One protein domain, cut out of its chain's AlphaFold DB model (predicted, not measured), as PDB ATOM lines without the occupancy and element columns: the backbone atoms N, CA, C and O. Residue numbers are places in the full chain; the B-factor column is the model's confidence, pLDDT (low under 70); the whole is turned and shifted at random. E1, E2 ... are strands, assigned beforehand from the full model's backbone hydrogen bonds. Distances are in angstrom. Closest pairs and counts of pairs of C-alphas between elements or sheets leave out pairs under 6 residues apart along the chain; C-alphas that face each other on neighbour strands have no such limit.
ATOM      1  N   GLY A 140     355.906 477.809 345.241       76.00
ATOM      2  CA  GLY A 140     354.822 478.418 344.467       76.00
ATOM      3  C   GLY A 140     355.277 479.495 343.473       76.00
ATOM      4  O   GLY A 140     354.441 480.197 342.904       76.00
ATOM      5  N   GLY A 141     356.581 479.637 343.243       73.00
ATOM      6  CA  GLY A 141     357.217 480.625 342.375       73.00
ATOM      7  C   GLY A 141     357.584 481.909 343.117       73.00
ATOM      8  O   GLY A 141     357.893 481.907 344.309       73.00
ATOM      9  N   MET A 142     357.562 483.043 342.409       64.94
ATOM     10  CA  MET A 142     357.698 484.347 343.065       64.94
ATOM     11  C   MET A 142     356.401 484.705 343.800       64.94
ATOM     12  O   MET A 142     355.459 485.224 343.198       64.94
ATOM     13  N   ALA A 143     356.376 484.507 345.120       55.22
ATOM     14  CA  ALA A 143     355.619 485.405 345.990       55.22
ATOM     15  C   ALA A 143     356.196 486.824 345.811       55.22
ATOM     16  O   ALA A 143     357.340 486.971 345.395       55.22
ATOM     17  N   SER A 144     355.445 487.886 346.091       54.97
ATOM     18  CA  SER A 144     355.811 489.292 345.810       54.97
ATOM     19  C   SER A 144     357.155 489.807 346.378       54.97
ATOM     20  O   SER A 144     357.455 490.990 346.224       54.97
ATOM     21  N   ASP A 145     357.942 488.964 347.049       66.62
ATOM     22  CA  ASP A 145     359.261 489.250 347.597       66.62
ATOM     23  C   ASP A 145     360.367 488.464 346.852       66.62
ATOM     24  O   ASP A 145     360.485 487.247 347.018       66.62
ATOM     25  N   PRO A 146     361.224 489.138 346.064       61.84
ATOM     26  CA  PRO A 146     362.356 488.500 345.393       61.84
ATOM     27  C   PRO A 146     363.468 488.034 346.346       61.84
ATOM     28  O   PRO A 146     364.352 487.293 345.926       61.84
ATOM     29  N   ASN A 147     363.443 488.449 347.616       66.31
ATOM     30  CA  ASN A 147     364.383 488.004 348.646       66.31
ATOM     31  C   ASN A 147     363.836 486.834 349.471       66.31
ATOM     32  O   ASN A 147     364.365 486.542 350.543       66.31
ATOM     33  N   PHE A 148     362.767 486.183 349.015       76.31
ATOM     34  CA  PHE A 148     362.181 485.052 349.714       76.31
ATOM     35  C   PHE A 148     363.091 483.818 349.642       76.31
ATOM     36  O   PHE A 148     363.417 483.333 348.560       76.31
ATOM     37  N   GLN A 149     363.461 483.282 350.806       83.56
ATOM     38  CA  GLN A 149     364.164 482.002 350.934       83.56
ATOM     39  C   GLN A 149     363.253 480.984 351.622       83.56
ATOM     40  O   GLN A 149     362.656 481.317 352.646       83.56
ATOM     41  N   LEU A 150     363.141 479.754 351.115       89.25
ATOM     42  CA  LEU A 150     362.292 478.727 351.744       89.25
ATOM     43  C   LEU A 150     362.762 478.400 353.169       89.25
ATOM     44  O   LEU A 150     361.968 478.437 354.111       89.25
ATOM     45  N   ILE A 151     364.065 478.204 353.351       94.06
ATOM     46  CA  ILE A 151     364.712 477.998 354.648       94.06
ATOM     47  C   ILE A 151     365.630 479.189 354.913       94.06
ATOM     48  O   ILE A 151     366.535 479.459 354.130       94.06
ATOM     49  N   LYS A 152     365.405 479.919 356.007       92.44
ATOM     50  CA  LYS A 152     366.220 481.075 356.404       92.44
ATOM     51  C   LYS A 152     366.468 481.063 357.901       92.44
ATOM     52  O   LYS A 152     365.571 481.398 358.672       92.44
ATOM     53  N   VAL A 153     367.673 480.689 358.305       94.56
ATOM     54  CA  VAL A 153     367.992 480.420 359.713       94.56
ATOM     55  C   VAL A 153     369.367 480.956 360.093       94.56
ATOM     56  O   VAL A 153     370.205 481.175 359.229       94.56
ATOM     57  N   TRP A 154     369.592 481.152 361.388       92.88
ATOM     58  CA  TRP A 154     370.863 481.558 362.014       92.88
ATOM     59  C   TRP A 154     371.396 480.503 362.999       92.88
ATOM     60  O   TRP A 154     372.347 480.750 363.734       92.88
ATOM     61  N   THR A 155     370.769 479.329 363.018       93.88
ATOM     62  CA  THR A 155     371.085 478.200 363.901       93.88
ATOM     63  C   THR A 155     371.793 477.093 363.107       93.88
ATOM     64  O   THR A 155     371.710 477.115 361.873       93.88
ATOM     65  N   PRO A 156     372.480 476.121 363.747       95.25
ATOM     66  CA  PRO A 156     373.038 474.982 363.027       95.25
ATOM     67  C   PRO A 156     371.954 474.266 362.211       95.25
ATOM     68  O   PRO A 156     370.873 473.997 362.737       95.25
ATOM     69  N   LEU A 157     372.230 473.983 360.939       97.81
ATOM     70  CA  LEU A 157     371.250 473.442 359.998       97.81
ATOM     71  C   LEU A 157     371.786 472.190 359.304       97.81
ATOM     72  O   LEU A 157     372.880 472.199 358.750       97.81
ATOM     73  N   THR A 158     370.972 471.142 359.276       98.38
ATOM     74  CA  THR A 158     371.148 469.951 358.445       98.38
ATOM     75  C   THR A 158     369.941 469.813 357.521       98.38
ATOM     76  O   THR A 158     368.811 469.828 358.004       98.38
ATOM     77  N   VAL A 159     370.151 469.700 356.210       98.50
ATOM     78  CA  VAL A 159     369.087 469.439 355.228       98.50
ATOM     79  C   VAL A 159     369.446 468.204 354.418       98.50
ATOM     80  O   VAL A 159     370.480 468.200 353.747       98.50
ATOM     81  N   GLU A 160     368.612 467.169 354.474       97.44
ATOM     82  CA  GLU A 160     368.893 465.895 353.815       97.44
ATOM     83  C   GLU A 160     367.694 465.325 353.058       97.44
ATOM     84  O   GLU A 160     366.544 465.478 353.480       97.44
ATOM     85  N   TYR A 161     367.959 464.634 351.945       97.69
ATOM     86  CA  TYR A 161     366.957 463.862 351.199       97.69
ATOM     87  C   TYR A 161     365.674 464.644 350.886       97.69
ATOM     88  O   TYR A 161     364.583 464.081 350.903       97.69
ATOM     89  N   SER A 162     365.765 465.950 350.650       97.38
ATOM     90  CA  SER A 162     364.602 466.813 350.441       97.38
ATOM     91  C   SER A 162     364.540 467.336 349.007       97.38
ATOM     92  O   SER A 162     365.568 467.555 348.370       97.38
ATOM     93  N   VAL A 163     363.321 467.557 348.517       95.56
ATOM     94  CA  VAL A 163     363.037 468.257 347.257       95.56
ATOM     95  C   VAL A 163     362.677 469.696 347.597       95.56
ATOM     96  O   VAL A 163     361.737 469.935 348.358       95.56
ATOM     97  N   ILE A 164     363.396 470.662 347.036       92.81
ATOM     98  CA  ILE A 164     363.144 472.090 347.247       92.81
ATOM     99  C   ILE A 164     363.023 472.772 345.893       92.81
ATOM    100  O   ILE A 164     364.009 472.903 345.172       92.81
ATOM    101  N   LYS A 165     361.825 473.236 345.544       88.38
ATOM    102  CA  LYS A 165     361.567 473.747 344.205       88.38
ATOM    103  C   LYS A 165     360.781 475.036 344.139       88.38
ATOM    104  O   LYS A 165     360.079 475.404 345.079       88.38
ATOM    105  N   ASN A 166     360.874 475.682 342.977       82.19
ATOM    106  CA  ASN A 166     359.963 476.742 342.553       82.19
ATOM    107  C   ASN A 166     359.870 477.878 343.588       82.19
ATOM    108  O   ASN A 166     358.796 478.238 344.057       82.19
ATOM    109  N   ALA A 167     361.014 478.434 343.983       81.50
ATOM    110  CA  ALA A 167     361.119 479.565 344.909       81.50
ATOM    111  C   ALA A 167     362.130 480.594 344.376       81.50
ATOM    112  O   ALA A 167     362.903 480.270 343.480       81.50
ATOM    113  N   PRO A 168     362.203 481.827 344.901       78.19
ATOM    114  CA  PRO A 168     363.307 482.727 344.558       78.19
ATOM    115  C   PRO A 168     364.667 482.202 345.049       78.19
ATOM    116  O   PRO A 168     365.676 482.366 344.370       78.19
ATOM    117  N   ALA A 169     364.697 481.533 346.205       83.31
ATOM    118  CA  ALA A 169     365.884 480.892 346.766       83.31
ATOM    119  C   ALA A 169     365.501 479.745 347.721       83.31
ATOM    120  O   ALA A 169     364.424 479.758 348.328       83.31
ATOM    121  N   ALA A 170     366.388 478.758 347.872       90.19
ATOM    122  CA  ALA A 170     366.126 477.560 348.673       90.19
ATOM    123  C   ALA A 170     366.561 477.748 350.135       90.19
ATOM    124  O   ALA A 170     365.717 477.827 351.029       90.19
ATOM    125  N   ILE A 171     367.868 477.856 350.380       93.94
ATOM    126  CA  ILE A 171     368.465 477.865 351.719       93.94
ATOM    127  C   ILE A 171     369.285 479.137 351.927       93.94
ATOM    128  O   ILE A 171     370.149 479.480 351.126       93.94
ATOM    129  N   TYR A 172     369.054 479.792 353.061       92.62
ATOM    130  CA  TYR A 172     369.877 480.858 353.616       92.62
ATOM    131  C   TYR A 172     370.329 480.468 355.024       92.62
ATOM    132  O   TYR A 172     369.513 480.384 355.946       92.62
ATOM    133  N   ALA A 173     371.634 480.260 355.186       92.25
ATOM    134  CA  ALA A 173     372.281 479.958 356.456       92.25
ATOM    135  C   ALA A 173     373.082 481.178 356.938       92.25
ATOM    136  O   ALA A 173     374.125 481.532 356.382       92.25
ATOM    137  N   GLY A 174     372.541 481.838 357.957       89.19
ATOM    138  CA  GLY A 174     373.018 483.076 358.558       89.19
ATOM    139  C   GLY A 174     373.999 482.872 359.718       89.19
ATOM    140  O   GLY A 174     374.012 481.835 360.377       89.19
ATOM    141  N   GLY A 175     374.798 483.901 360.017       83.31
ATOM    142  CA  GLY A 175     375.571 484.023 361.263       83.31
ATOM    143  C   GLY A 175     376.812 483.131 361.381       83.31
ATOM    144  O   GLY A 175     377.451 483.121 362.434       83.31
ATOM    145  N   GLY A 176     377.168 482.390 360.329       83.62
ATOM    146  CA  GLY A 176     378.266 481.421 360.354       83.62
ATOM    147  C   GLY A 176     378.015 480.254 361.310       83.62
ATOM    148  O   GLY A 176     378.948 479.776 361.955       83.62
ATOM    149  N   ALA A 177     376.757 479.827 361.446       88.62
ATOM    150  CA  ALA A 177     376.417 478.578 362.113       88.62
ATOM    151  C   ALA A 177     376.837 477.361 361.253       88.62
ATOM    152  O   ALA A 177     376.922 477.486 360.029       88.62
ATOM    153  N   PRO A 178     377.104 476.186 361.858       92.19
ATOM    154  CA  PRO A 178     377.373 474.960 361.113       92.19
ATOM    155  C   PRO A 178     376.253 474.619 360.124       92.19
ATOM    156  O   PRO A 178     375.072 474.717 360.463       92.19
ATOM    157  N   LEU A 179     376.624 474.177 358.926       96.00
ATOM    158  CA  LEU A 179     375.684 473.837 357.859       96.00
ATOM    159  C   LEU A 179     376.047 472.486 357.240       96.00
ATOM    160  O   LEU A 179     377.186 472.278 356.837       96.00
ATOM    161  N   THR A 180     375.073 471.593 357.117       97.69
ATOM    162  CA  THR A 180     375.184 470.333 356.377       97.69
ATOM    163  C   THR A 180     374.027 470.231 355.389       97.69
ATOM    164  O   THR A 180     372.870 470.349 355.777       97.69
ATOM    165  N   VAL A 181     374.311 470.055 354.103       98.50
ATOM    166  CA  VAL A 181     373.293 469.919 353.051       98.50
ATOM    167  C   VAL A 181     373.673 468.730 352.178       98.50
ATOM    168  O   VAL A 181     374.644 468.818 351.421       98.50
ATOM    169  N   LEU A 182     372.950 467.617 352.314       97.56
ATOM    170  CA  LEU A 182     373.293 466.347 351.674       97.56
ATOM    171  C   LEU A 182     372.127 465.728 350.903       97.56
ATOM    172  O   LEU A 182     371.001 465.713 351.384       97.56
ATOM    173  N   TYR A 183     372.405 465.124 349.749       97.06
ATOM    174  CA  TYR A 183     371.446 464.247 349.059       97.06
ATOM    175  C   TYR A 183     370.112 464.924 348.699       97.06
ATOM    176  O   TYR A 183     369.077 464.267 348.694       97.06
ATOM    177  N   ASN A 184     370.095 466.237 348.458       98.19
ATOM    178  CA  ASN A 184     368.870 466.965 348.125       98.19
ATOM    179  C   ASN A 184     368.729 467.175 346.622       98.19
ATOM    180  O   ASN A 184     369.719 467.227 345.893       98.19
ATOM    181  N   GLU A 185     367.499 467.418 346.194       96.44
ATOM    182  CA  GLU A 185     367.205 467.976 344.884       96.44
ATOM    183  C   GLU A 185     366.665 469.398 345.033       96.44
ATOM    184  O   GLU A 185     365.777 469.674 345.842       96.44
ATOM    185  N   MET A 186     367.217 470.313 344.247       94.12
ATOM    186  CA  MET A 186     366.889 471.728 344.275       94.12
ATOM    187  C   MET A 186     366.671 472.241 342.856       94.12
ATOM    188  O   MET A 186     367.600 472.238 342.046       94.12
ATOM    189  N   GLU A 187     365.466 472.716 342.556       88.69
ATOM    190  CA  GLU A 187     365.108 473.091 341.188       88.69
ATOM    191  C   GLU A 187     364.234 474.343 341.081       88.69
ATOM    192  O   GLU A 187     363.678 474.853 342.055       88.69
ATOM    193  N   GLY A 188     364.063 474.855 339.865       78.75
ATOM    194  CA  GLY A 188     362.970 475.792 339.624       78.75
ATOM    195  C   GLY A 188     363.171 477.208 340.193       78.75
ATOM    196  O   GLY A 188     362.179 477.907 340.394       78.75
ATOM    197  N   PHE A 189     364.400 477.664 340.482       80.81
ATOM    198  CA  PHE A 189     364.599 478.973 341.127       80.81
ATOM    199  C   PHE A 189     364.386 480.172 340.188       80.81
ATOM    200  O   PHE A 189     365.016 480.277 339.138       80.81
ATOM    201  N   ALA A 190     363.473 481.078 340.543       66.94
ATOM    202  CA  ALA A 190     362.949 482.092 339.622       66.94
ATOM    203  C   ALA A 190     363.608 483.476 339.746       66.94
ATOM    204  O   ALA A 190     363.951 483.933 340.836       66.94
ATOM    205  N   TRP A 191     363.694 484.179 338.611       61.19
ATOM    206  CA  TRP A 191     364.350 485.483 338.475       61.19
ATOM    207  C   TRP A 191     363.347 486.651 338.389       61.19
ATOM    208  O   TRP A 191     362.503 486.691 337.490       61.19
ATOM    209  N   SER A 192     363.476 487.650 339.275       57.66
ATOM    210  CA  SER A 192     363.009 489.022 339.006       57.66
ATOM    211  C   SER A 192     364.182 489.902 338.559       57.66
ATOM    212  O   SER A 192     365.332 489.620 338.913       57.66
ATOM    213  N   PRO A 193     363.934 491.009 337.832       50.31
ATOM    214  CA  PRO A 193     364.984 491.969 337.511       50.31
ATOM    215  C   PRO A 193     365.710 492.465 338.777       50.31
ATOM    216  O   PRO A 193     365.127 493.173 339.596       50.31
ATOM    217  N   GLY A 194     366.991 492.107 338.916       49.50
ATOM    218  CA  GLY A 194     367.863 492.528 340.022       49.50
ATOM    219  C   GLY A 194     367.972 491.563 341.211       49.50
ATOM    220  O   GLY A 194     368.739 491.852 342.126       49.50
ATOM    221  N   ALA A 195     367.259 490.433 341.213       56.19
ATOM    222  CA  ALA A 195     367.357 489.425 342.273       56.19
ATOM    223  C   ALA A 195     368.397 488.341 341.949       56.19
ATOM    224  O   ALA A 195     368.423 487.811 340.837       56.19
ATOM    225  N   HIS A 196     369.227 487.982 342.934       65.69
ATOM    226  CA  HIS A 196     370.159 486.856 342.847       65.69
ATOM    227  C   HIS A 196     369.485 485.593 343.394       65.69
ATOM    228  O   HIS A 196     369.443 485.388 344.607       65.69
ATOM    229  N   ALA A 197     368.936 484.766 342.501       74.94
ATOM    230  CA  ALA A 197     368.343 483.487 342.877       74.94
ATOM    231  C   ALA A 197     369.450 482.511 343.302       74.94
ATOM    232  O   ALA A 197     370.230 482.057 342.461       74.94
ATOM    233  N   ASN A 198     369.540 482.225 344.603       82.56
ATOM    234  CA  ASN A 198     370.562 481.341 345.151       82.56
ATOM    235  C   ASN A 198     369.934 480.069 345.713       82.56
ATOM    236  O   ASN A 198     369.034 480.149 346.552       82.56
ATOM    237  N   ALA A 199     370.403 478.897 345.277       90.44
ATOM    238  CA  ALA A 199     369.888 477.645 345.831       90.44
ATOM    239  C   ALA A 199     370.380 477.480 347.275       90.44
ATOM    240  O   ALA A 199     369.581 477.283 348.187       90.44
ATOM    241  N   ILE A 200     371.680 477.672 347.503       93.75
ATOM    242  CA  ILE A 200     372.279 477.665 348.836       93.75
ATOM    243  C   ILE A 200     373.099 478.937 349.025       93.75
ATOM    244  O   ILE A 200     374.042 479.206 348.281       93.75
ATOM    245  N   TYR A 201     372.744 479.712 350.045       91.38
ATOM    246  CA  TYR A 201     373.416 480.943 350.430       91.38
ATOM    247  C   TYR A 201     373.931 480.837 351.865       91.38
ATOM    248  O   TYR A 201     373.153 480.650 352.801       91.38
ATOM    249  N   VAL A 202     375.241 480.980 352.041       92.62
ATOM    250  CA  VAL A 202     375.936 480.843 353.325       92.62
ATOM    251  C   VAL A 202     376.605 482.162 353.674       92.62
ATOM    252  O   VAL A 202     377.420 482.665 352.901       92.62
ATOM    253  N   THR A 203     376.304 482.722 354.844       90.75
ATOM    254  CA  THR A 203     376.997 483.927 355.324       90.75
ATOM    255  C   THR A 203     378.214 483.588 356.168       90.75
ATOM    256  O   THR A 203     378.160 482.666 356.985       90.75
ATOM    257  N   GLY A 204     379.273 484.387 356.036       87.44
ATOM    258  CA  GLY A 204     380.460 484.279 356.883       87.44
ATOM    259  C   GLY A 204     380.166 484.572 358.357       87.44
ATOM    260  O   GLY A 204     379.205 485.262 358.695       87.44
ATOM    261  N   GLY A 205     381.021 484.074 359.248       87.19
ATOM    262  CA  GLY A 205     380.917 484.319 360.686       87.19
ATOM    263  C   GLY A 205     382.265 484.341 361.397       87.19
ATOM    264  O   GLY A 205     383.334 484.253 360.795       87.19
ATOM    265  N   ASN A 206     382.223 484.485 362.719       82.38
ATOM    266  CA  ASN A 206     383.428 484.607 363.548       82.38
ATOM    267  C   ASN A 206     383.780 483.321 364.310       82.38
ATOM    268  O   ASN A 206     384.692 483.333 365.133       82.38
ATOM    269  N   ASN A 207     383.075 482.219 364.046       85.75
ATOM    270  CA  ASN A 207     383.325 480.932 364.681       85.75
ATOM    271  C   ASN A 207     384.224 480.046 363.794       85.75
ATOM    272  O   ASN A 207     383.720 479.455 362.842       85.75
ATOM    273  N   PRO A 208     385.523 479.881 364.110       85.00
ATOM    274  CA  PRO A 208     386.427 479.039 363.323       85.00
ATOM    275  C   PRO A 208     386.115 477.541 363.398       85.00
ATOM    276  O   PRO A 208     386.647 476.769 362.607       85.00
ATOM    277  N   SER A 209     385.272 477.122 364.346       84.25
ATOM    278  CA  SER A 209     384.839 475.725 364.480       84.25
ATOM    279  C   SER A 209     383.558 475.425 363.700       84.25
ATOM    280  O   SER A 209     383.157 474.265 363.631       84.25
ATOM    281  N   ALA A 210     382.887 476.444 363.153       83.06
ATOM    282  CA  ALA A 210     381.720 476.232 362.314       83.06
ATOM    283  C   ALA A 210     382.171 475.707 360.951       83.06
ATOM    284  O   ALA A 210     382.919 476.370 360.234       83.06
ATOM    285  N   THR A 211     381.727 474.501 360.617       85.94
ATOM    286  CA  THR A 211     382.018 473.850 359.342       85.94
ATOM    287  C   THR A 211     380.790 473.898 358.447       85.94
ATOM    288  O   THR A 211     379.649 473.950 358.909       85.94
ATOM    289  N   THR A 212     381.030 473.915 357.142       94.38
ATOM    290  CA  THR A 212     379.982 473.788 356.133       94.38
ATOM    291  C   THR A 212     380.303 472.586 355.263       94.38
ATOM    292  O   THR A 212     381.410 472.510 354.734       94.38
ATOM    293  N   LEU A 213     379.352 471.672 355.109       95.94
ATOM    294  CA  LEU A 213     379.426 470.541 354.193       95.94
ATOM    295  C   LEU A 213     378.224 470.587 353.252       95.94
ATOM    296  O   LEU A 213     377.083 470.482 353.689       95.94
ATOM    297  N   ILE A 214     378.481 470.737 351.958       98.25
ATOM    298  CA  ILE A 214     377.454 470.697 350.916       98.25
ATOM    299  C   ILE A 214     377.879 469.630 349.917       98.25
ATOM    300  O   ILE A 214     378.829 469.845 349.157       98.25
ATOM    301  N   ALA A 215     377.218 468.475 349.939       96.69
ATOM    302  CA  ALA A 215     377.622 467.360 349.097       96.69
ATOM    303  C   ALA A 215     376.482 466.500 348.564       96.69
ATOM    304  O   ALA A 215     375.423 466.412 349.173       96.69
ATOM    305  N   TYR A 216     376.712 465.851 347.419       96.31
ATOM    306  CA  TYR A 216     375.755 464.922 346.806       96.31
ATOM    307  C   TYR A 216     374.372 465.530 346.503       96.31
ATOM    308  O   TYR A 216     373.378 464.814 346.439       96.31
ATOM    309  N   ASN A 217     374.285 466.851 346.307       98.25
ATOM    310  CA  ASN A 217     373.036 467.512 345.925       98.25
ATOM    311  C   ASN A 217     372.918 467.638 344.404       98.25
ATOM    312  O   ASN A 217     373.919 467.830 343.707       98.25
ATOM    313  N   THR A 218     371.685 467.630 343.915       96.94
ATOM    314  CA  THR A 218     371.323 467.962 342.536       96.94
ATOM    315  C   THR A 218     370.686 469.340 342.525       96.94
ATOM    316  O   THR A 218     369.634 469.541 343.120       96.94
ATOM    317  N   ILE A 219     371.324 470.309 341.874       94.00
ATOM    318  CA  ILE A 219     370.854 471.694 341.799       94.00
ATOM    319  C   ILE A 219     370.721 472.074 340.330       94.00
ATOM    320  O   ILE A 219     371.721 472.132 339.618       94.00
ATOM    321  N   TYR A 220     369.520 472.369 339.848       89.50
ATOM    322  CA  TYR A 220     369.347 472.726 338.442       89.50
ATOM    323  C   TYR A 220     368.289 473.798 338.204       89.50
ATOM    324  O   TYR A 220     367.453 474.105 339.046       89.50
ATOM    325  N   SER A 221     368.358 474.437 337.038       79.69
ATOM    326  CA  SER A 221     367.447 475.532 336.683       79.69
ATOM    327  C   SER A 221     366.026 475.086 336.314       79.69
ATOM    328  O   SER A 221     365.204 475.956 336.088       79.69
ATOM    329  N   GLY A 222     365.694 473.793 336.262       72.62
ATOM    330  CA  GLY A 222     364.346 473.342 335.885       72.62
ATOM    331  C   GLY A 222     363.885 473.811 334.495       72.62
ATOM    332  O   GLY A 222     364.689 474.017 333.580       72.62
ATOM    333  N   ALA A 223     362.566 473.972 334.337       66.50
ATOM    334  CA  ALA A 223     361.920 474.478 333.122       66.50
ATOM    335  C   ALA A 223     362.446 475.862 332.683       66.50
ATOM    336  O   ALA A 223     362.949 476.642 333.479       66.50
ATOM    337  N   THR A 224     362.268 476.234 331.410       64.25
ATOM    338  CA  THR A 224     362.738 477.541 330.901       64.25
ATOM    339  C   THR A 224     362.011 478.741 331.520       64.25
ATOM    340  O   THR A 224     362.565 479.843 331.542       64.25
ATOM    341  N   GLN A 225     360.784 478.549 332.018       68.94
ATOM    342  CA  GLN A 225     359.974 479.558 332.704       68.94
ATOM    343  C   GLN A 225     359.134 478.934 333.829       68.94
ATOM    344  O   GLN A 225     358.710 477.785 333.711       68.94
ATOM    345  N   ASN A 226     358.877 479.688 334.904       66.00
ATOM    346  CA  ASN A 226     357.998 479.257 335.998       66.00
ATOM    347  C   ASN A 226     356.511 479.426 335.643       66.00
ATOM    348  O   ASN A 226     356.161 479.967 334.593       66.00
ATOM    349  N   ALA A 227     355.619 479.002 336.545       64.56
ATOM    350  CA  ALA A 227     354.166 479.096 336.362       64.56
ATOM    351  C   ALA A 227     353.657 480.534 336.112       64.56
ATOM    352  O   ALA A 227     352.570 480.726 335.570       64.56
ATOM    353  N   GLN A 228     354.439 481.548 336.484       65.69
ATOM    354  CA  GLN A 228     354.148 482.965 336.283       65.69
ATOM    355  C   GLN A 228     354.837 483.558 335.034       65.69
ATOM    356  O   GLN A 228     354.729 484.759 334.790       65.69
ATOM    357  N   GLY A 229     355.520 482.736 334.229       68.00
ATOM    358  CA  GLY A 229     356.168 483.130 332.974       68.00
ATOM    359  C   GLY A 229     357.536 483.800 333.133       68.00
ATOM    360  O   GLY A 229     358.086 484.305 332.152       68.00
ATOM    361  N   PHE A 230     358.106 483.825 334.341       66.62
ATOM    362  CA  PHE A 230     359.452 484.354 334.565       66.62
ATOM    363  C   PHE A 230     360.506 483.319 334.175       66.62
ATOM    364  O   PHE A 230     360.306 482.140 334.473       66.62
ATOM    365  N   PRO A 231     361.635 483.726 333.565       65.75
ATOM    366  CA  PRO A 231     362.759 482.828 333.344       65.75
ATOM    367  C   PRO A 231     363.208 482.188 334.655       65.75
ATOM    368  O   PRO A 231     363.362 482.876 335.672       65.75
ATOM    369  N   ILE A 232     363.424 480.879 334.618       70.56
ATOM    370  CA  ILE A 232     364.005 480.158 335.743       70.56
ATOM    371  C   ILE A 232     365.511 480.068 335.544       70.56
ATOM    372  O   ILE A 232     365.993 479.741 334.456       70.56
ATOM    373  N   GLY A 233     366.259 480.327 336.609       71.06
ATOM    374  CA  GLY A 233     367.551 479.697 336.762       71.06
ATOM    375  C   GLY A 233     368.397 480.230 337.896       71.06
ATOM    376  O   GLY A 233     367.958 480.977 338.766       71.06
ATOM    377  N   LEU A 234     369.644 479.775 337.888       77.44
ATOM    378  CA  LEU A 234     370.553 479.919 339.014       77.44
ATOM    379  C   LEU A 234     371.349 481.221 338.892       77.44
ATOM    380  O   LEU A 234     372.147 481.374 337.969       77.44
ATOM    381  N   GLY A 235     371.150 482.153 339.824       71.94
ATOM    382  CA  GLY A 235     372.008 483.327 340.005       71.94
ATOM    383  C   GLY A 235     373.370 482.907 340.554       71.94
ATOM    384  O   GLY A 235     374.387 483.104 339.885       71.94
ATOM    385  N   ALA A 236     373.365 482.262 341.724       80.94
ATOM    386  CA  ALA A 236     374.455 481.405 342.172       80.94
ATOM    387  C   ALA A 236     373.940 480.117 342.818       80.94
ATOM    388  O   ALA A 236     373.088 480.152 343.697       80.94
ATOM    389  N   ALA A 237     374.427 478.951 342.388       88.12
ATOM    390  CA  ALA A 237     373.921 477.687 342.924       88.12
ATOM    391  C   ALA A 237     374.327 477.526 344.396       88.12
ATOM    392  O   ALA A 237     373.473 477.335 345.259       88.12
ATOM    393  N   ILE A 238     375.620 477.675 344.686       92.06
ATOM    394  CA  ILE A 238     376.187 477.601 346.034       92.06
ATOM    395  C   ILE A 238     377.057 478.837 346.254       92.06
ATOM    396  O   ILE A 238     378.144 478.963 345.684       92.06
ATOM    397  N   ALA A 239     376.575 479.756 347.083       89.38
ATOM    398  CA  ALA A 239     377.225 481.029 347.348       89.38
ATOM    399  C   ALA A 239     377.651 481.145 348.810       89.38
ATOM    400  O   ALA A 239     376.821 481.099 349.716       89.38
ATOM    401  N   PHE A 240     378.943 481.373 349.026       89.44
ATOM    402  CA  PHE A 240     379.486 481.840 350.297       89.44
ATOM    403  C   PHE A 240     379.678 483.348 350.195       89.44
ATOM    404  O   PHE A 240     380.506 483.809 349.411       89.44
ATOM    405  N   PHE A 241     378.905 484.117 350.956       87.25
ATOM    406  CA  PHE A 241     378.885 485.574 350.875       87.25
ATOM    407  C   PHE A 241     379.221 486.212 352.224       87.25
ATOM    408  O   PHE A 241     378.551 485.965 353.229       87.25
ATOM    409  N   ASP A 242     380.282 487.009 352.287       76.44
ATOM    410  CA  ASP A 242     380.751 487.585 353.546       76.44
ATOM    411  C   ASP A 242     379.907 488.793 353.995       76.44
ATOM    412  O   ASP A 242     380.269 489.953 353.836       76.44
ATOM    413  N   ASP A 243     378.775 488.537 354.646       71.00
ATOM    414  CA  ASP A 243     378.029 489.574 355.376       71.00
ATOM    415  C   ASP A 243     378.706 489.889 356.732       71.00
ATOM    416  O   ASP A 243     378.127 489.724 357.805       71.00
ATOM    417  N   GLY A 244     379.991 490.274 356.696       66.88
ATOM    418  CA  GLY A 244     380.751 490.708 357.878       66.88
ATOM    419  C   GLY A 244     381.525 489.624 358.645       66.88
ATOM    420  O   GLY A 244     381.811 489.821 359.829       66.88
ATOM    421  N   GLY A 245     381.862 488.488 358.022       83.06
ATOM    422  CA  GLY A 245     382.547 487.384 358.703       83.06
ATOM    423  C   GLY A 245     383.420 486.509 357.804       83.06
ATOM    424  O   GLY A 245     383.412 486.625 356.583       83.06
ATOM    425  N   ASN A 246     384.189 485.617 358.428       88.69
ATOM    426  CA  ASN A 246     385.102 484.687 357.766       88.69
ATOM    427  C   ASN A 246     384.422 483.338 357.471       88.69
ATOM    428  O   ASN A 246     383.414 482.985 358.086       88.69
ATOM    429  N   PHE A 247     385.023 482.551 356.581       89.12
ATOM    430  CA  PHE A 247     384.648 481.161 356.319       89.12
ATOM    431  C   PHE A 247     385.789 480.224 356.694       89.12
ATOM    432  O   PHE A 247     386.959 480.518 356.431       89.12
ATOM    433  N   TYR A 248     385.447 479.077 357.270       87.50
ATOM    434  CA  TYR A 248     386.420 478.110 357.763       87.50
ATOM    435  C   TYR A 248     386.033 476.705 357.319       87.50
ATOM    436  O   TYR A 248     384.872 476.315 357.433       87.50
ATOM    437  N   HIS A 249     387.013 475.955 356.804       85.06
ATOM    438  CA  HIS A 249     386.911 474.510 356.552       85.06
ATOM    439  C   HIS A 249     385.632 474.088 355.805       85.06
ATOM    440  O   HIS A 249     385.022 473.063 356.109       85.06
ATOM    441  N   SER A 250     385.186 474.920 354.860       91.06
ATOM    442  CA  SER A 250     383.958 474.692 354.099       91.06
ATOM    443  C   SER A 250     384.232 473.742 352.937       91.06
ATOM    444  O   SER A 250     385.129 474.000 352.138       91.06
ATOM    445  N   THR A 251     383.461 472.663 352.845       93.81
ATOM    446  CA  THR A 251     383.589 471.623 351.820       93.81
ATOM    447  C   THR A 251     382.361 471.631 350.918       93.81
ATOM    448  O   THR A 251     381.235 471.464 351.391       93.81
ATOM    449  N   VAL A 252     382.578 471.810 349.616       95.38
ATOM    450  CA  VAL A 252     381.574 471.672 348.557       95.38
ATOM    451  C   VAL A 252     382.030 470.555 347.633       95.38
ATOM    452  O   VAL A 252     382.962 470.747 346.850       95.38
ATOM    453  N   ALA A 253     381.410 469.383 347.736       92.88
ATOM    454  CA  ALA A 253     381.915 468.203 347.050       92.88
ATOM    455  C   ALA A 253     380.828 467.328 346.433       92.88
ATOM    456  O   ALA A 253     379.747 467.200 346.985       92.88
ATOM    457  N   ASN A 254     381.118 466.674 345.311       93.19
ATOM    458  CA  ASN A 254     380.239 465.652 344.728       93.19
ATOM    459  C   ASN A 254     378.818 466.158 344.383       93.19
ATOM    460  O   ASN A 254     377.865 465.383 344.384       93.19
ATOM    461  N   ASN A 255     378.637 467.455 344.115       96.62
ATOM    462  CA  ASN A 255     377.337 468.004 343.707       96.62
ATOM    463  C   ASN A 255     377.174 467.964 342.183       96.62
ATOM    464  O   ASN A 255     378.151 468.099 341.445       96.62
ATOM    465  N   THR A 256     375.929 467.854 341.725       95.06
ATOM    466  CA  THR A 256     375.537 467.998 340.318       95.06
ATOM    467  C   THR A 256     374.838 469.343 340.138       95.06
ATOM    468  O   THR A 256     373.792 469.562 340.742       95.06
ATOM    469  N   VAL A 257     375.396 470.260 339.341       92.12
ATOM    470  CA  VAL A 257     374.870 471.631 339.194       92.12
ATOM    471  C   VAL A 257     374.650 472.010 337.732       92.12
ATOM    472  O   VAL A 257     375.604 472.093 336.966       92.12
ATOM    473  N   ILE A 258     373.414 472.313 337.334       87.69
ATOM    474  CA  ILE A 258     373.067 472.616 335.936       87.69
ATOM    475  C   ILE A 258     372.362 473.971 335.822       87.69
ATOM    476  O   ILE A 258     371.238 474.157 336.292       87.69
ATOM    477  N   SER A 259     372.987 474.923 335.129       80.44
ATOM    478  CA  SER A 259     372.373 476.222 334.835       80.44
ATOM    479  C   SER A 259     371.902 476.332 333.387       80.44
ATOM    480  O   SER A 259     372.646 476.032 332.453       80.44
ATOM    481  N   ALA A 260     370.667 476.809 333.195       70.25
ATOM    482  CA  ALA A 260     370.056 476.995 331.877       70.25
ATOM    483  C   ALA A 260     370.027 478.458 331.390       70.25
ATOM    484  O   ALA A 260     369.600 478.722 330.264       70.25
ATOM    485  N   LEU A 261     370.463 479.434 332.201       58.91
ATOM    486  CA  LEU A 261     370.194 480.840 331.888       58.91
ATOM    487  C   LEU A 261     371.088 481.420 330.776       58.91
ATOM    488  O   LEU A 261     372.314 481.268 330.807       58.91
ATOM    489  N   PRO A 262     370.504 482.180 329.829       45.78
ATOM    490  CA  PRO A 262     371.237 483.059 328.932       45.78
ATOM    491  C   PRO A 262     371.706 484.286 329.715       45.78
ATOM    492  O   PRO A 262     370.977 485.257 329.887       45.78
ATOM    493  N   GLY A 263     372.944 484.240 330.201       49.34
ATOM    494  CA  GLY A 263     373.664 485.436 330.617       49.34
ATOM    495  C   GLY A 263     373.226 486.106 331.929       49.34
ATOM    496  O   GLY A 263     373.281 487.328 332.020       49.34
ATOM    497  N   GLY A 264     372.812 485.330 332.935       46.56
ATOM    498  CA  GLY A 264     372.390 485.864 334.240       46.56
ATOM    499  C   GLY A 264     373.058 485.249 335.475       46.56
ATOM    500  O   GLY A 264     373.007 485.860 336.540       46.56
ATOM    501  N   SER A 265     373.696 484.076 335.375       55.16
ATOM    502  CA  SER A 265     374.408 483.493 336.519       55.16
ATOM    503  C   SER A 265     375.658 484.314 336.820       55.16
ATOM    504  O   SER A 265     376.513 484.470 335.949       55.16
ATOM    505  N   SER A 266     375.788 484.827 338.044       65.31
ATOM    506  CA  SER A 266     377.052 485.414 338.484       65.31
ATOM    507  C   SER A 266     378.098 484.312 338.594       65.31
ATOM    508  O   SER A 266     379.160 484.485 338.036       65.31
ATOM    509  N   TYR A 267     377.817 483.172 339.222       77.31
ATOM    510  CA  TYR A 267     378.723 482.013 339.265       77.31
ATOM    511  C   TYR A 267     377.985 480.783 339.783       77.31
ATOM    512  O   TYR A 267     377.008 480.947 340.497       77.31
ATOM    513  N   LEU A 268     378.410 479.551 339.484       83.19
ATOM    514  CA  LEU A 268     377.709 478.374 340.023       83.19
ATOM    515  C   LEU A 268     378.101 478.085 341.469       83.19
ATOM    516  O   LEU A 268     377.226 477.978 342.323       83.19
ATOM    517  N   ILE A 269     379.397 477.990 341.757       87.06
ATOM    518  CA  ILE A 269     379.909 477.693 343.099       87.06
ATOM    519  C   ILE A 269     381.001 478.709 343.428       87.06
ATOM    520  O   ILE A 269     381.961 478.853 342.669       87.06
ATOM    521  N   GLY A 270     380.903 479.434 344.540       83.75
ATOM    522  CA  GLY A 270     381.914 480.458 344.802       83.75
ATOM    523  C   GLY A 270     381.937 481.093 346.181       83.75
ATOM    524  O   GLY A 270     380.961 481.062 346.930       83.75
ATOM    525  N   PHE A 271     383.090 481.698 346.467       83.88
ATOM    526  CA  PHE A 271     383.375 482.506 347.647       83.88
ATOM    527  C   PHE A 271     383.477 483.982 347.255       83.88
ATOM    528  O   PHE A 271     384.410 484.412 346.567       83.88
ATOM    529  N   TYR A 272     382.527 484.765 347.748       84.12
ATOM    530  CA  TYR A 272     382.549 486.217 347.751       84.12
ATOM    531  C   TYR A 272     383.032 486.677 349.136       84.12
ATOM    532  O   TYR A 272     382.305 486.555 350.120       84.12
ATOM    533  N   VAL A 273     384.289 487.132 349.210       83.38
ATOM    534  CA  VAL A 273     384.980 487.550 350.444       83.38
ATOM    535  C   VAL A 273     385.557 488.962 350.298       83.38
ATOM    536  O   VAL A 273     386.550 489.176 349.603       83.38
ATOM    537  N   GLY A 274     384.944 489.939 350.948       83.44
ATOM    538  CA  GLY A 274     385.322 491.340 351.004       83.44
ATOM    539  C   GLY A 274     386.555 491.642 351.858       83.44
ATOM    540  O   GLY A 274     387.104 490.816 352.589       83.44
ATOM    541  N   SER A 275     387.023 492.885 351.730       85.62
ATOM    542  CA  SER A 275     388.233 493.389 352.388       85.62
ATOM    543  C   SER A 275     388.205 493.171 353.900       85.62
ATOM    544  O   SER A 275     387.340 493.702 354.590       85.62
ATOM    545  N   GLY A 276     389.234 492.502 354.423       86.44
ATOM    546  CA  GLY A 276     389.402 492.257 355.860       86.44
ATOM    547  C   GLY A 276     388.865 490.908 356.339       86.44
ATOM    548  O   GLY A 276     389.122 490.548 357.487       86.44
ATOM    549  N   HIS A 277     388.201 490.144 355.469       88.69
ATOM    550  CA  HIS A 277     387.763 488.780 355.747       88.69
ATOM    551  C   HIS A 277     388.540 487.757 354.916       88.69
ATOM    552  O   HIS A 277     389.268 488.080 353.969       88.69
ATOM    553  N   SER A 278     388.399 486.497 355.313       88.19
ATOM    554  CA  SER A 278     389.050 485.360 354.687       88.19
ATOM    555  C   SER A 278     388.128 484.148 354.597       88.19
ATOM    556  O   SER A 278     387.314 483.905 355.488       88.19
ATOM    557  N   ALA A 279     388.295 483.361 353.538       87.06
ATOM    558  CA  ALA A 279     387.829 481.984 353.461       87.06
ATOM    559  C   ALA A 279     389.052 481.068 353.539       87.06
ATOM    560  O   ALA A 279     389.853 481.043 352.607       87.06
ATOM    561  N   THR A 280     389.229 480.356 354.651       87.50
ATOM    562  CA  THR A 280     390.436 479.557 354.913       87.50
ATOM    563  C   THR A 280     390.122 478.068 354.959       87.50
ATOM    564  O   THR A 280     389.207 477.635 355.659       87.50
ATOM    565  N   GLY A 281     390.919 477.271 354.242       83.75
ATOM    566  CA  GLY A 281     390.785 475.814 354.228       83.75
ATOM    567  C   GLY A 281     389.540 475.330 353.487       83.75
ATOM    568  O   GLY A 281     389.010 474.280 353.836       83.75
ATOM    569  N   GLY A 282     389.053 476.108 352.516       85.12
ATOM    570  CA  GLY A 282     387.935 475.703 351.671       85.12
ATOM    571  C   GLY A 282     388.328 474.567 350.721       85.12
ATOM    572  O   GLY A 282     389.453 474.528 350.215       85.12
ATOM    573  N   VAL A 283     387.398 473.660 350.453       88.38
ATOM    574  CA  VAL A 283     387.562 472.555 349.503       88.38
ATOM    575  C   VAL A 283     386.371 472.562 348.557       88.38
ATOM    576  O   VAL A 283     385.228 472.491 348.998       88.38
ATOM    577  N   VAL A 284     386.636 472.676 347.260       89.00
ATOM    578  CA  VAL A 284     385.639 472.574 346.195       89.00
ATOM    579  C   VAL A 284     386.098 471.476 345.254       89.00
ATOM    580  O   VAL A 284     387.003 471.686 344.443       89.00
ATOM    581  N   GLU A 285     385.513 470.289 345.364       87.31
ATOM    582  CA  GLU A 285     386.037 469.134 344.641       87.31
ATOM    583  C   GLU A 285     384.990 468.202 344.062       87.31
ATOM    584  O   GLU A 285     383.891 468.089 344.587       87.31
ATOM    585  N   ASN A 286     385.344 467.504 342.981       86.75
ATOM    586  CA  ASN A 286     384.485 466.482 342.378       86.75
ATOM    587  C   ASN A 286     383.060 466.990 342.078       86.75
ATOM    588  O   ASN A 286     382.115 466.217 342.102       86.75
ATOM    589  N   ASN A 287     382.849 468.286 341.837       90.69
ATOM    590  CA  ASN A 287     381.532 468.782 341.445       90.69
ATOM    591  C   ASN A 287     381.370 468.629 339.933       90.69
ATOM    592  O   ASN A 287     382.286 468.945 339.174       90.69
ATOM    593  N   PHE A 288     380.204 468.164 339.506       90.88
ATOM    594  CA  PHE A 288     379.840 467.986 338.108       90.88
ATOM    595  C   PHE A 288     378.891 469.110 337.727       90.88
ATOM    596  O   PHE A 288     377.765 469.189 338.216       90.88
ATOM    597  N   VAL A 289     379.366 470.029 336.900       87.75
ATOM    598  CA  VAL A 289     378.666 471.278 336.606       87.75
ATOM    599  C   VAL A 289     378.387 471.403 335.114       87.75
ATOM    600  O   VAL A 289     379.132 470.878 334.299       87.75
ATOM    601  N   ALA A 290     377.323 472.103 334.735       84.00
ATOM    602  CA  ALA A 290     377.030 472.408 333.339       84.00
ATOM    603  C   ALA A 290     376.361 473.773 333.179       84.00
ATOM    604  O   ALA A 290     375.584 474.213 334.033       84.00
ATOM    605  N   SER A 291     376.610 474.410 332.037       76.06
ATOM    606  CA  SER A 291     375.922 475.626 331.604       76.06
ATOM    607  C   SER A 291     375.429 475.466 330.171       76.06
ATOM    608  O   SER A 291     376.227 475.269 329.257       76.06
ATOM    609  N   VAL A 292     374.121 475.629 329.945       64.62
ATOM    610  CA  VAL A 292     373.501 475.528 328.605       64.62
ATOM    611  C   VAL A 292     374.079 476.554 327.615       64.62
ATOM    612  O   VAL A 292     374.042 476.335 326.407       64.62
ATOM    613  N   ASN A 293     374.657 477.657 328.106       60.03
ATOM    614  CA  ASN A 293     375.264 478.711 327.284       60.03
ATOM    615  C   ASN A 293     376.794 478.808 327.440       60.03
ATOM    616  O   ASN A 293     377.385 479.813 327.036       60.03
ATOM    617  N   GLY A 294     377.431 477.792 328.036       62.28
ATOM    618  CA  GLY A 294     378.846 477.809 328.416       62.28
ATOM    619  C   GLY A 294     379.131 478.696 329.635       62.28
ATOM    620  O   GLY A 294     378.293 479.500 330.056       62.28
ATOM    621  N   PHE A 295     380.307 478.544 330.244       63.34
ATOM    622  CA  PHE A 295     380.683 479.308 331.445       63.34
ATOM    623  C   PHE A 295     381.160 480.737 331.143       63.34
ATOM    624  O   PHE A 295     381.068 481.614 331.996       63.34
ATOM    625  N   ASN A 296     381.608 481.002 329.913       55.94
ATOM    626  CA  ASN A 296     382.296 482.239 329.541       55.94
ATOM    627  C   ASN A 296     381.508 483.056 328.502       55.94
ATOM    628  O   ASN A 296     381.915 483.180 327.347       55.94
ATOM    629  N   ASN A 297     380.380 483.651 328.903       51.47
ATOM    630  CA  ASN A 297     379.660 484.601 328.051       51.47
ATOM    631  C   ASN A 297     380.093 486.046 328.363       51.47
ATOM    632  O   ASN A 297     379.540 486.721 329.229       51.47
ATOM    633  N   ALA A 298     381.092 486.542 327.627       41.97
ATOM    634  CA  ALA A 298     381.686 487.871 327.830       41.97
ATOM    635  C   ALA A 298     380.690 489.049 327.716       41.97
ATOM    636  O   ALA A 298     380.983 490.144 328.191       41.97
ATOM    637  N   ASN A 299     379.512 488.838 327.119       43.03
ATOM    638  CA  ASN A 299     378.484 489.869 326.952       43.03
ATOM    639  C   ASN A 299     377.442 489.891 328.081       43.03
ATOM    640  O   ASN A 299     376.514 490.697 328.018       43.03
ATOM    641  N   SER A 300     377.565 489.023 329.093       46.06
ATOM    642  CA  SER A 300     376.524 488.838 330.107       46.06
ATOM    643  C   SER A 300     376.866 489.288 331.528       46.06
ATOM    644  O   SER A 300     375.994 489.267 332.387       46.06
ATOM    645  N   GLY A 301     378.118 489.665 331.813       46.38
ATOM    646  CA  GLY A 301     378.548 489.975 333.184       46.38
ATOM    647  C   GLY A 301     378.591 488.759 334.129       46.38
ATOM    648  O   GLY A 301     378.593 488.940 335.342       46.38
ATOM    649  N   ALA A 302     378.614 487.538 333.581       52.03
ATOM    650  CA  ALA A 302     378.729 486.285 334.332       52.03
ATOM    651  C   ALA A 302     380.196 485.982 334.704       52.03
ATOM    652  O   ALA A 302     381.092 486.192 333.887       52.03
ATOM    653  N   TYR A 303     380.437 485.463 335.911       57.06
ATOM    654  CA  TYR A 303     381.750 485.133 336.491       57.06
ATOM    655  C   TYR A 303     382.125 483.630 336.440       57.06
ATOM    656  O   TYR A 303     382.987 483.198 337.201       57.06
ATOM    657  N   GLY A 304     381.554 482.838 335.526       69.44
ATOM    658  CA  GLY A 304     382.008 481.465 335.249       69.44
ATOM    659  C   GLY A 304     381.448 480.368 336.166       69.44
ATOM    660  O   GLY A 304     380.475 480.569 336.892       69.44
ATOM    661  N   ALA A 305     382.026 479.165 336.091       72.88
ATOM    662  CA  ALA A 305     381.616 478.015 336.903       72.88
ATOM    663  C   ALA A 305     381.999 478.202 338.378       72.88
ATOM    664  O   ALA A 305     381.179 477.969 339.271       72.88
ATOM    665  N   PHE A 306     383.230 478.664 338.617       77.19
ATOM    666  CA  PHE A 306     383.773 478.877 339.949       77.19
ATOM    667  C   PHE A 306     384.163 480.325 340.149       77.19
ATOM    668  O   PHE A 306     384.826 480.939 339.319       77.19
ATOM    669  N   TYR A 307     383.789 480.873 341.296       75.06
ATOM    670  CA  TYR A 307     384.128 482.248 341.606       75.06
ATOM    671  C   TYR A 307     384.879 482.367 342.916       75.06
ATOM    672  O   TYR A 307     384.424 481.935 343.974       75.06
ATOM    673  N   THR A 308     386.033 483.015 342.833       67.88
ATOM    674  CA  THR A 308     386.793 483.497 343.977       67.88
ATOM    675  C   THR A 308     386.966 484.993 343.797       67.88
ATOM    676  O   THR A 308     387.711 485.423 342.914       67.88
ATOM    677  N   GLY A 309     386.274 485.810 344.586       63.22
ATOM    678  CA  GLY A 309     386.431 487.249 344.413       63.22
ATOM    679  C   GLY A 309     385.572 488.136 345.298       63.22
ATOM    680  O   GLY A 309     384.397 488.366 345.052       63.22
ATOM    681  N   SER A 310     386.226 488.790 346.236       60.62
ATOM    682  CA  SER A 310     386.089 490.226 346.475       60.62
ATOM    683  C   SER A 310     387.375 490.641 347.206       60.62
ATOM    684  O   SER A 310     388.337 489.878 347.216       60.62
ATOM    685  N   SER A 311     387.508 491.868 347.696       69.94
ATOM    686  CA  SER A 311     388.784 492.448 348.159       69.94
ATOM    687  C   SER A 311     389.505 491.735 349.332       69.94
ATOM    688  O   SER A 311     390.515 492.253 349.812       69.94
ATOM    689  N   GLY A 312     389.011 490.592 349.810       75.31
ATOM    690  CA  GLY A 312     389.585 489.754 350.864       75.31
ATOM    691  C   GLY A 312     390.440 488.581 350.367       75.31
ATOM    692  O   GLY A 312     390.935 488.565 349.240       75.31
ATOM    693  N   VAL A 313     390.663 487.601 351.249       83.00
ATOM    694  CA  VAL A 313     391.565 486.457 351.009       83.00
ATOM    695  C   VAL A 313     390.773 485.160 350.857       83.00
ATOM    696  O   VAL A 313     390.137 484.708 351.804       83.00
ATOM    697  N   VAL A 314     390.866 484.502 349.701       83.19
ATOM    698  CA  VAL A 314     390.276 483.171 349.480       83.19
ATOM    699  C   VAL A 314     391.390 482.129 349.380       83.19
ATOM    700  O   VAL A 314     392.206 482.162 348.465       83.19
ATOM    701  N   GLN A 315     391.427 481.205 350.337       84.44
ATOM    702  CA  GLN A 315     392.302 480.033 350.385       84.44
ATOM    703  C   GLN A 315     391.443 478.767 350.291       84.44
ATOM    704  O   GLN A 315     391.268 478.034 351.270       84.44
ATOM    705  N   ALA A 316     390.889 478.547 349.101       81.56
ATOM    706  CA  ALA A 316     390.154 477.341 348.753       81.56
ATOM    707  C   ALA A 316     390.929 476.511 347.722       81.56
ATOM    708  O   ALA A 316     391.650 477.049 346.881       81.56
ATOM    709  N   THR A 317     390.785 475.194 347.807       83.12
ATOM    710  CA  THR A 317     391.326 474.240 346.836       83.12
ATOM    711  C   THR A 317     390.234 473.828 345.860       83.12
ATOM    712  O   THR A 317     389.093 473.628 346.264       83.12
ATOM    713  N   TYR A 318     390.594 473.730 344.581       82.88
ATOM    714  CA  TYR A 318     389.695 473.328 343.502       82.88
ATOM    715  C   TYR A 318     390.287 472.110 342.804       82.88
ATOM    716  O   TYR A 318     391.331 472.221 342.158       82.88
ATOM    717  N   THR A 319     389.659 470.947 342.956       80.31
ATOM    718  CA  THR A 319     390.210 469.668 342.481       80.31
ATOM    719  C   THR A 319     389.136 468.802 341.842       80.31
ATOM    720  O   THR A 319     388.056 468.641 342.386       80.31
ATOM    721  N   HIS A 320     389.428 468.205 340.685       78.88
ATOM    722  CA  HIS A 320     388.551 467.214 340.042       78.88
ATOM    723  C   HIS A 320     387.109 467.680 339.750       78.88
ATOM    724  O   HIS A 320     386.214 466.856 339.616       78.88
ATOM    725  N   ASN A 321     386.862 468.987 339.639       81.44
ATOM    726  CA  ASN A 321     385.563 469.490 339.194       81.44
ATOM    727  C   ASN A 321     385.448 469.356 337.673       81.44
ATOM    728  O   ASN A 321     386.406 469.674 336.968       81.44
ATOM    729  N   VAL A 322     384.299 468.905 337.178       81.44
ATOM    730  CA  VAL A 322     384.091 468.478 335.788       81.44
ATOM    731  C   VAL A 322     382.999 469.321 335.134       81.44
ATOM    732  O   VAL A 322     381.911 469.446 335.699       81.44
ATOM    733  N   ASP A 323     383.255 469.849 333.935       82.56
ATOM    734  CA  ASP A 323     382.179 470.289 333.042       82.56
ATOM    735  C   ASP A 323     381.528 469.050 332.427       82.56
ATOM    736  O   ASP A 323     382.160 468.275 331.711       82.56
ATOM    737  N   MET A 324     380.253 468.827 332.716       84.94
ATOM    738  CA  MET A 324     379.502 467.698 332.171       84.94
ATOM    739  C   MET A 324     379.268 467.821 330.664       84.94
ATOM    740  O   MET A 324     379.030 466.817 329.994       84.94
ATOM    741  N   SER A 325     379.321 469.034 330.118       79.38
ATOM    742  CA  SER A 325     379.047 469.327 328.708       79.38
ATOM    743  C   SER A 325     380.097 468.719 327.784       79.38
ATOM    744  O   SER A 325     379.760 468.267 326.689       79.38
ATOM    745  N   ASP A 326     381.349 468.660 328.228       73.75
ATOM    746  CA  ASP A 326     382.484 468.188 327.431       73.75
ATOM    747  C   ASP A 326     383.420 467.210 328.168       73.75
ATOM    748  O   ASP A 326     384.257 466.562 327.535       73.75
ATOM    749  N   GLY A 327     383.244 467.040 329.479       71.44
ATOM    750  CA  GLY A 327     384.019 466.144 330.329       71.44
ATOM    751  C   GLY A 327     385.371 466.696 330.783       71.44
ATOM    752  O   GLY A 327     386.157 465.931 331.350       71.44
ATOM    753  N   TYR A 328     385.683 467.974 330.550       74.12
ATOM    754  CA  TYR A 328     386.956 468.568 330.963       74.12
ATOM    755  C   TYR A 328     386.972 468.997 332.431       74.12
ATOM    756  O   TYR A 328     385.941 469.240 333.057       74.12
ATOM    757  N   LEU A 329     388.184 469.091 332.992       76.06
ATOM    758  CA  LEU A 329     388.367 469.626 334.335       76.06
ATOM    759  C   LEU A 329     388.310 471.147 334.313       76.06
ATOM    760  O   LEU A 329     389.008 471.796 333.529       76.06
ATOM    761  N   ILE A 330     387.563 471.700 335.255       73.94
ATOM    762  CA  ILE A 330     387.457 473.138 335.461       73.94
ATOM    763  C   ILE A 330     388.432 473.543 336.570       73.94
ATOM    764  O   ILE A 330     388.338 473.066 337.707       73.94
ATOM    765  N   ALA A 331     389.369 474.434 336.251       62.66
ATOM    766  CA  ALA A 331     390.262 475.029 337.236       62.66
ATOM    767  C   ALA A 331     389.559 476.157 338.016       62.66
ATOM    768  O   ALA A 331     388.632 476.802 337.524       62.66
ATOM    769  N   GLY A 332     390.025 476.430 339.239       59.94
ATOM    770  CA  GLY A 332     389.468 477.469 340.122       59.94
ATOM    771  C   GLY A 332     389.559 478.916 339.603       59.94
ATOM    772  O   GLY A 332     389.127 479.823 340.306       59.94
ATOM    773  N   ASP A 333     390.111 479.151 338.407       56.81
ATOM    774  CA  ASP A 333     390.200 480.453 337.730       56.81
ATOM    775  C   ASP A 333     389.295 480.570 336.482       56.81
ATOM    776  O   ASP A 333     389.480 481.481 335.673       56.81
ATOM    777  N   ASN A 334     388.310 479.673 336.332       53.66
ATOM    778  CA  ASN A 334     387.408 479.567 335.173       53.66
ATOM    779  C   ASN A 334     388.070 479.138 333.855       53.66
ATOM    780  O   ASN A 334     387.457 479.278 332.791       53.66
ATOM    781  N   THR A 335     389.297 478.608 333.894       50.53
ATOM    782  CA  THR A 335     389.929 478.003 332.717       50.53
ATOM    783  C   THR A 335     389.757 476.484 332.714       50.53
ATOM    784  O   THR A 335     390.014 475.796 333.703       50.53
ATOM    785  N   GLU A 336     389.288 475.938 331.594       51.38
ATOM    786  CA  GLU A 336     389.245 474.492 331.374       51.38
ATOM    787  C   GLU A 336     390.652 473.980 331.068       51.38
ATOM    788  O   GLU A 336     391.399 474.566 330.275       51.38
ATOM    789  N   THR A 337     391.023 472.860 331.683       43.06
ATOM    790  CA  THR A 337     392.279 472.168 331.386       43.06
ATOM    791  C   THR A 337     391.986 470.801 330.767       43.06
ATOM    792  O   THR A 337     391.137 470.065 331.280       43.06
ATOM    793  N   PRO A 338     392.679 470.417 329.672       41.34
ATOM    794  CA  PRO A 338     392.551 469.080 329.111       41.34
ATOM    795  C   PRO A 338     392.855 468.014 330.164       41.34
ATOM    796  O   PRO A 338     393.856 468.130 330.875       41.34
TER     797      PRO A 338
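AT A GLANCE: This is residues 140 to 338 of the 716 residues of the protein "Ig-like domain repeat protein" of Methylovirgula sp. 4M-Z18 (UniProt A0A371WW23). The chain winds in stacked turns as a three-walled solenoid, each wall a parallel sheet of every third strand in order: E1 to E16, E2 to E17 and E3 to E15. The 17 strands hold only 78 of the 199 printed residues, little regular structure, all strand by class, with no named helix. The whole is compact, with a radius of gyration of the C-alphas of 15.4 A, spanning 43 by 41 by 32 A.

HOW THE PARTS SIT: E1, residues 149 to 153, is parallel to E4, residues 169 to 173; N 151 and O 170 are within hydrogen-bond range at 2.9 A. Their sheet is face to face with each of the others, a stack of sheets, three facing in turn.

IN THESE COORDINATES: E1 begins at C-alpha 149, (364.164, 482.002, 350.934). E14, residues 278 to 285, is 19.3 A long and bends by 66 degrees at residue 281. E17, residues 313 to 319, ends at C-alpha 319, (390.210, 469.668, 342.481).

THE WHOLE: The printed part has no cut; its long links are residues 221 to 235 and 292 to 305. In 54 residues pLDDT is under 70.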